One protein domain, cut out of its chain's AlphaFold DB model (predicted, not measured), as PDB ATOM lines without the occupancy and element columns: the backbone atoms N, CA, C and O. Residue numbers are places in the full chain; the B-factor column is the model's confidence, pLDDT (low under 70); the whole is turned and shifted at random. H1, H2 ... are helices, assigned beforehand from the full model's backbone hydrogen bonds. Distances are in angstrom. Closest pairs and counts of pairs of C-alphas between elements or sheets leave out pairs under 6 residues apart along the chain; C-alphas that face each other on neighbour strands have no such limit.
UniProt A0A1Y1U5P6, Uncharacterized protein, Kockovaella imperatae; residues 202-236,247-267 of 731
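AT A GLANCE: This is residues 202 to 236 and 247 to 267 of the 731 residues of an uncharacterized protein of Kockovaella imperatae (UniProt A0A1Y1U5P6). What does the model look like at first sight? It is a small cluster of five helices, in which the longest, H1, lies along one side and the short helices H3, H4 and H5 follow one another in an arc over it, while H2 is steeply tilted to H1 and meets H3 as well. What is it built of? The printed part has 56 residues with five named helices, in the order H1, H2, H3, H4, H5, and no named strand; its class is all helix. How compact is it? It is compact, with a radius of gyration of the C-alphas of 10.3 A and spans of 31 by 24 by 18 A.

HOW THE PARTS SIT: What stands next to the longest helix? H1, residues 202 to 215, and H2, residues 224 to 235, only just touch, with 3 pairs of C-alphas within 8 A, through residues 210 to 214 and 228 to 232 alone. Their closest C-alphas, those of Met 214 and Phe 228, are 7.6 A apart, and they run opposite ways at a steep tilt of 59 degrees. H4, residues 255 to 261, is close to H1 but not clearly touching, its closest C-alphas being those of Leu 211 and Phe 258 at 7.3 A. Where are the other short helices? H2 touches H3, residues 247 to 253, with residues 229 to 233 alone; the closest C-alphas, of Tyr 229 and Ser 248, are 5.8 A apart. H5, residues 263 to 267, and H4 touch only at the corner by their link, with the C-alphas of Glu 259 and Ala 266 closest at 4.5 A. Which parts stay apart, and are the helix backbones complete? H2 and H4 are apart, and so are H3 and H5, while H1 and H3 are near each other. In H1, H2, H3, H4 and H5 every O i to N i+4 pair is within hydrogen-bond range.

IN THESE COORDINATES: Where does the first helix lie? H1 runs from C-alpha 202 at (16.484, 2.731, -34.135) to C-alpha 215, 20.2 A in length. How long are the others? H2 measures 15.4 A, H3 and H4 9.9 A each, and H5 6.1 A, ending with C-alpha 267 at (35.966, 6.643, -14.872).

THE WHOLE: How far does it reach? The two C-alphas farthest apart, those of Ala 202 and Arg 222, are 31.7 A apart. Is anything missing? Residues 237 to 246 are not printed, and C-alphas 236 and 247 are 10.7 A apart across this cut. Which links are tight, and where is confidence low? The links H3 to H4 and H4 to H5 are tight, and that from H1 to H2 is short. The mean pLDDT of the printed part is 82.6, with residues 202, 235 and 236 under 70.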
ATOM      1  N   ALA A 202      16.044   1.332 -34.047       67.81
ATOM      2  CA  ALA A 202      16.484   2.731 -34.135       67.81
ATOM      3  C   ALA A 202      17.257   3.219 -32.887       67.81
ATOM      4  O   ALA A 202      18.014   4.184 -32.949       67.81
ATOM      5  N   GLN A 203      17.096   2.553 -31.736       77.56
ATOM      6  CA  GLN A 203      17.889   2.835 -30.535       77.56
ATOM      7  C   GLN A 203      19.259   2.141 -30.560       77.56
ATOM      8  O   GLN A 203      20.144   2.557 -29.818       77.56
ATOM      9  N   ARG A 204      19.462   1.100 -31.379       76.44
ATOM     10  CA  ARG A 204      20.781   0.470 -31.581       76.44
ATOM     11  C   ARG A 204      21.661   1.315 -32.485       76.44
ATOM     12  O   ARG A 204      22.840   1.442 -32.190       76.44
ATOM     13  N   GLU A 205      21.079   1.898 -33.530       75.06
ATOM     14  CA  GLU A 205      21.751   2.871 -34.399       75.06
ATOM     15  C   GLU A 205      22.170   4.093 -33.567       75.06
ATOM     16  O   GLU A 205      23.361   4.351 -33.434       75.06
ATOM     17  N   LEU A 206      21.242   4.707 -32.818       80.88
ATOM     18  CA  LEU A 206      21.594   5.777 -31.876       80.88
ATOM     19  C   LEU A 206      22.659   5.347 -30.848       80.88
ATOM     20  O   LEU A 206      23.567   6.114 -30.554       80.88
ATOM     21  N   ALA A 207      22.580   4.142 -30.273       84.12
ATOM     22  CA  ALA A 207      23.599   3.675 -29.328       84.12
ATOM     23  C   ALA A 207      24.976   3.473 -29.981       84.12
ATOM     24  O   ALA A 207      25.984   3.687 -29.313       84.12
ATOM     25  N   HIS A 208      25.022   3.089 -31.259       79.69
ATOM     26  CA  HIS A 208      26.254   2.987 -32.034       79.69
ATOM     27  C   HIS A 208      26.883   4.366 -32.245       79.69
ATOM     28  O   HIS A 208      28.021   4.574 -31.836       79.69
ATOM     29  N   ASP A 209      26.126   5.319 -32.790       82.50
ATOM     30  CA  ASP A 209      26.607   6.674 -33.101       82.50
ATOM     31  C   ASP A 209      27.097   7.403 -31.839       82.50
ATOM     32  O   ASP A 209      28.086   8.140 -31.848       82.50
ATOM     33  N   VAL A 210      26.431   7.137 -30.711       87.25
ATOM     34  CA  VAL A 210      26.819   7.622 -29.386       87.25
ATOM     35  C   VAL A 210      28.106   6.966 -28.898       87.25
ATOM     36  O   VAL A 210      28.972   7.683 -28.411       87.25
ATOM     37  N   LEU A 211      28.273   5.645 -29.025       87.00
ATOM     38  CA  LEU A 211      29.523   4.976 -28.641       87.00
ATOM     39  C   LEU A 211      30.702   5.433 -29.511       87.00
ATOM     40  O   LEU A 211      31.771   5.706 -28.971       87.00
ATOM     41  N   GLU A 212      30.497   5.598 -30.817       85.00
ATOM     42  CA  GLU A 212      31.503   6.115 -31.753       85.00
ATOM     43  C   GLU A 212      31.925   7.555 -31.401       85.00
ATOM     44  O   GLU A 212      33.110   7.895 -31.439       85.00
ATOM     45  N   ALA A 213      30.976   8.403 -30.989       84.62
ATOM     46  CA  ALA A 213      31.283   9.738 -30.483       84.62
ATOM     47  C   ALA A 213      31.949   9.717 -29.095       84.62
ATOM     48  O   ALA A 213      32.790  10.566 -28.818       84.62
ATOM     49  N   MET A 214      31.592   8.769 -28.219       88.81
ATOM     50  CA  MET A 214      32.205   8.619 -26.894       88.81
ATOM     51  C   MET A 214      33.655   8.140 -26.976       88.81
ATOM     52  O   MET A 214      34.470   8.589 -26.175       88.81
ATOM     53  N   ASP A 215      33.989   7.265 -27.923       84.44
ATOM     54  CA  ASP A 215      35.357   6.775 -28.136       84.44
ATOM     55  C   ASP A 215      36.300   7.899 -28.606       84.44
ATOM     56  O   ASP A 215      37.424   8.030 -28.130       84.44
ATOM     57  N   ARG A 216      35.791   8.801 -29.457       84.44
ATOM     58  CA  ARG A 216      36.521   9.985 -29.950       84.44
ATOM     59  C   ARG A 216      36.557  11.171 -28.976       84.44
ATOM     60  O   ARG A 216      37.183  12.181 -29.292       84.44
ATOM     61  N   PHE A 217      35.871  11.103 -27.833       89.12
ATOM     62  CA  PHE A 217      35.725  12.246 -26.929       89.12
ATOM     63  C   PHE A 217      36.846  12.337 -25.881       89.12
ATOM     64  O   PHE A 217      37.222  11.350 -25.252       89.12
ATOM     65  N   ASP A 218      37.331  13.554 -25.615       89.12
ATOM     66  CA  ASP A 218      38.341  13.808 -24.584       89.12
ATOM     67  C   ASP A 218      37.758  13.737 -23.156       89.12
ATOM     68  O   ASP A 218      37.243  14.708 -22.586       89.12
ATOM     69  N   TRP A 219      37.890  12.559 -22.545       89.94
ATOM     70  CA  TRP A 219      37.469  12.289 -21.169       89.94
ATOM     71  C   TRP A 219      38.376  12.885 -20.083       89.94
ATOM     72  O   TRP A 219      37.988  12.851 -18.913       89.94
ATOM     73  N   SER A 220      39.541  13.456 -20.419       84.88
ATOM     74  CA  SER A 220      40.455  14.048 -19.424       84.88
ATOM     75  C   SER A 220      39.868  15.292 -18.741       84.88
ATOM     76  O   SER A 220      40.260  15.668 -17.632       84.88
ATOM     77  N   GLN A 221      38.903  15.944 -19.394       82.50
ATOM     78  CA  GLN A 221      38.440  17.270 -19.013       82.50
ATOM     79  C   GLN A 221      37.556  17.261 -17.760       82.50
ATOM     80  O   GLN A 221      36.632  16.459 -17.599       82.50
ATOM     81  N   ARG A 222      37.746  18.253 -16.881       81.88
ATOM     82  CA  ARG A 222      36.875  18.434 -15.711       81.88
ATOM     83  C   ARG A 222      35.429  18.669 -16.162       81.88
ATOM     84  O   ARG A 222      35.128  19.651 -16.837       81.88
ATOM     85  N   GLY A 223      34.531  17.763 -15.770       83.62
ATOM     86  CA  GLY A 223      33.131  17.781 -16.205       83.62
ATOM     87  C   GLY A 223      32.870  17.120 -17.565       83.62
ATOM     88  O   GLY A 223      31.808  17.370 -18.134       83.62
ATOM     89  N   ALA A 224      33.786  16.277 -18.064       85.88
ATOM     90  CA  ALA A 224      33.711  15.587 -19.356       85.88
ATOM     91  C   ALA A 224      32.313  15.056 -19.714       85.88
ATOM     92  O   ALA A 224      31.830  15.361 -20.792       85.88
ATOM     93  N   ARG A 225      31.594  14.371 -18.808       88.94
ATOM     94  CA  ARG A 225      30.219  13.891 -19.088       88.94
ATOM     95  C   ARG A 225      29.239  14.999 -19.487       88.94
ATOM     96  O   ARG A 225      28.447  14.807 -20.400       88.94
ATOM     97  N   THR A 226      29.288  16.154 -18.823       87.44
ATOM     98  CA  THR A 226      28.435  17.305 -19.165       87.44
ATOM     99  C   THR A 226      28.861  17.921 -20.494       87.44
ATOM    100  O   THR A 226      28.002  18.266 -21.301       87.44
ATOM    101  N   LYS A 227      30.176  18.019 -20.739       87.88
ATOM    102  CA  LYS A 227      30.716  18.496 -22.019       87.88
ATOM    103  C   LYS A 227      30.341  17.565 -23.173       87.88
ATOM    104  O   LYS A 227      29.900  18.061 -24.197       87.88
ATOM    105  N   PHE A 228      30.428  16.249 -22.985       90.88
ATOM    106  CA  PHE A 228      30.035  15.242 -23.965       90.88
ATOM    107  C   PHE A 228      28.545  15.342 -24.312       90.88
ATOM    108  O   PHE A 228      28.201  15.391 -25.486       90.88
ATOM    109  N   TYR A 229      27.652  15.442 -23.317       90.31
ATOM    110  CA  TYR A 229      26.223  15.610 -23.607       90.31
ATOM    111  C   TYR A 229      25.938  16.905 -24.380       90.31
ATOM    112  O   TYR A 229      25.109  16.889 -25.281       90.31
ATOM    113  N   ALA A 230      26.631  18.005 -24.060       84.06
ATOM    114  CA  ALA A 230      26.501  19.262 -24.796       84.06
ATOM    115  C   ALA A 230      27.048  19.146 -26.230       84.06
ATOM    116  O   ALA A 230      26.338  19.470 -27.170       84.06
ATOM    117  N   HIS A 231      28.262  18.621 -26.405       83.12
ATOM    118  CA  HIS A 231      28.894  18.361 -27.702       83.12
ATOM    119  C   HIS A 231      28.022  17.452 -28.582       83.12
ATOM    120  O   HIS A 231      27.863  17.718 -29.768       83.12
ATOM    121  N   PHE A 232      27.413  16.404 -28.027       82.62
ATOM    122  CA  PHE A 232      26.574  15.487 -28.800       82.62
ATOM    123  C   PHE A 232      25.202  16.095 -29.158       82.62
ATOM    124  O   PHE A 232      24.788  15.999 -30.312       82.62
ATOM    125  N   ASP A 233      24.522  16.777 -28.222       77.19
ATOM    126  CA  ASP A 233      23.251  17.477 -28.509       77.19
ATOM    127  C   ASP A 233      23.451  18.709 -29.443       77.19
ATOM    128  O   ASP A 233      22.496  19.116 -30.105       77.19
ATOM    129  N   VAL A 234      24.655  19.308 -29.521       70.94
ATOM    130  CA  VAL A 234      24.944  20.534 -30.312       70.94
ATOM    131  C   VAL A 234      25.628  20.269 -31.658       70.94
ATOM    132  O   VAL A 234      25.272  20.921 -32.640       70.94
ATOM    133  N   GLU A 235      26.590  19.345 -31.744       63.12
ATOM    134  CA  GLU A 235      27.405  19.142 -32.959       63.12
ATOM    135  C   GLU A 235      26.832  18.087 -33.924       63.12
ATOM    136  O   GLU A 235      27.189  18.079 -35.102       63.12
ATOM    137  N   GLN A 236      25.868  17.262 -33.486       59.56
ATOM    138  CA  GLN A 236      25.145  16.307 -34.349       59.56
ATOM    139  C   GLN A 236      23.651  16.649 -34.622       59.56
ATOM    140  O   GLN A 236      22.797  15.754 -34.613       59.56
ATOM    141  N   ILE A 247      20.271  13.391 -25.362       85.56
ATOM    142  CA  ILE A 247      21.256  12.313 -25.236       85.56
ATOM    143  C   ILE A 247      21.518  11.904 -23.780       85.56
ATOM    144  O   ILE A 247      21.588  10.719 -23.450       85.56
ATOM    145  N   SER A 248      21.544  12.881 -22.874       85.38
ATOM    146  CA  SER A 248      21.707  12.679 -21.430       85.38
ATOM    147  C   SER A 248      20.621  11.783 -20.813       85.38
ATOM    148  O   SER A 248      20.903  11.018 -19.889       85.38
ATOM    149  N   ASN A 249      19.394  11.811 -21.347       83.25
ATOM    150  CA  ASN A 249      18.299  10.932 -20.929       83.25
ATOM    151  C   ASN A 249      18.398   9.538 -21.561       83.25
ATOM    152  O   ASN A 249      18.059   8.555 -20.902       83.25
ATOM    153  N   PHE A 250      18.856   9.433 -22.810       85.75
ATOM    154  CA  PHE A 250      19.056   8.146 -23.479       85.75
ATOM    155  C   PHE A 250      20.197   7.347 -22.828       85.75
ATOM    156  O   PHE A 250      19.993   6.204 -22.408       85.75
ATOM    157  N   ILE A 251      21.351   7.989 -22.627       87.62
ATOM    158  CA  ILE A 251      22.484   7.430 -21.879       87.62
ATOM    159  C   ILE A 251      22.087   7.178 -20.424       87.62
ATOM    160  O   ILE A 251      22.390   6.119 -19.889       87.62
ATOM    161  N   GLY A 252      21.338   8.082 -19.784       84.62
ATOM    162  CA  GLY A 252      20.851   7.887 -18.414       84.62
ATOM    163  C   GLY A 252      19.943   6.661 -18.228       84.62
ATOM    164  O   GLY A 252      19.961   6.052 -17.159       84.62
ATOM    165  N   ARG A 253      19.176   6.264 -19.254       81.69
ATOM    166  CA  ARG A 253      18.345   5.043 -19.245       81.69
ATOM    167  C   ARG A 253      19.167   3.779 -19.480       81.69
ATOM    168  O   ARG A 253      18.995   2.804 -18.757       81.69
ATOM    169  N   ASN A 254      20.066   3.819 -20.460       82.56
ATOM    170  CA  ASN A 254      20.879   2.681 -20.902       82.56
ATOM    171  C   ASN A 254      22.285   2.681 -20.281       82.56
ATOM    172  O   ASN A 254      23.229   2.124 -20.831       82.56
ATOM    173  N   LEU A 255      22.432   3.323 -19.122       84.12
ATOM    174  CA  LEU A 255      23.715   3.737 -18.560       84.12
ATOM    175  C   LEU A 255      24.714   2.594 -18.377       84.12
ATOM    176  O   LEU A 255      25.892   2.779 -18.650       84.12
ATOM    177  N   ALA A 256      24.245   1.417 -17.959       75.75
ATOM    178  CA  ALA A 256      25.099   0.249 -17.763       75.75
ATOM    179  C   ALA A 256      25.763  -0.238 -19.065       75.75
ATOM    180  O   ALA A 256      26.860  -0.772 -19.004       75.75
ATOM    181  N   LEU A 257      25.139  -0.020 -20.230       82.38
ATOM    182  CA  LEU A 257      25.734  -0.319 -21.537       82.38
ATOM    183  C   LEU A 257      26.849   0.683 -21.862       82.38
ATOM    184  O   LEU A 257      27.931   0.278 -22.268       82.38
ATOM    185  N   PHE A 258      26.622   1.976 -21.622       85.38
ATOM    186  CA  PHE A 258      27.600   3.030 -21.912       85.38
ATOM    187  C   PHE A 258      28.770   3.076 -20.912       85.38
ATOM    188  O   PHE A 258      29.904   3.312 -21.314       85.38
ATOM    189  N   GLU A 259      28.527   2.815 -19.622       84.81
ATOM    190  CA  GLU A 259      29.577   2.677 -18.594       84.81
ATOM    191  C   GLU A 259      30.356   1.352 -18.726       84.81
ATOM    192  O   GLU A 259      31.461   1.252 -18.207       84.81
ATOM    193  N   HIS A 260      29.824   0.347 -19.433       75.81
ATOM    194  CA  HIS A 260      30.552  -0.889 -19.751       75.81
ATOM    195  C   HIS A 260      31.381  -0.755 -21.035       75.81
ATOM    196  O   HIS A 260      32.581  -1.010 -21.016       75.81
ATOM    197  N   ALA A 261      30.765  -0.293 -22.126       79.56
ATOM    198  CA  ALA A 261      31.415  -0.183 -23.432       79.56
ATOM    199  C   ALA A 261      32.434   0.969 -23.536       79.56
ATOM    200  O   ALA A 261      33.313   0.911 -24.390       79.56
ATOM    201  N   CYS A 262      32.359   1.994 -22.676       83.00
ATOM    202  CA  CYS A 262      33.340   3.082 -22.622       83.00
ATOM    203  C   CYS A 262      33.911   3.248 -21.195       83.00
ATOM    204  O   CYS A 262      33.358   3.994 -20.376       83.00
ATOM    205  N   PRO A 263      35.048   2.597 -20.874       81.56
ATOM    206  CA  PRO A 263      35.685   2.700 -19.557       81.56
ATOM    207  C   PRO A 263      36.103   4.130 -19.176       81.56
ATOM    208  O   PRO A 263      36.059   4.492 -18.001       81.56
ATOM    209  N   ALA A 264      36.452   4.974 -20.152       81.38
ATOM    210  CA  ALA A 264      36.796   6.377 -19.915       81.38
ATOM    211  C   ALA A 264      35.572   7.213 -19.476       81.38
ATOM    212  O   ALA A 264      35.641   7.984 -18.513       81.38
ATOM    213  N   PHE A 265      34.400   6.977 -20.078       86.75
ATOM    214  CA  PHE A 265      33.137   7.505 -19.558       86.75
ATOM    215  C   PHE A 265      32.857   6.970 -18.151       86.75
ATOM    216  O   PHE A 265      32.512   7.755 -17.265       86.75
ATOM    217  N   ALA A 266      33.050   5.672 -17.896       85.69
ATOM    218  CA  ALA A 266      32.863   5.079 -16.569       85.69
ATOM    219  C   ALA A 266      33.725   5.768 -15.495       85.69
ATOM    220  O   ALA A 266      33.187   6.202 -14.475       85.69
ATOM    221  N   ALA A 267      35.017   5.977 -15.768       81.69
ATOM    222  CA  ALA A 267      35.966   6.643 -14.872       81.69
ATOM    223  C   ALA A 267      35.566   8.086 -14.504       81.69
ATOM    224  O   ALA A 267      35.866   8.552 -13.407       81.69
TER     225      ALA A 267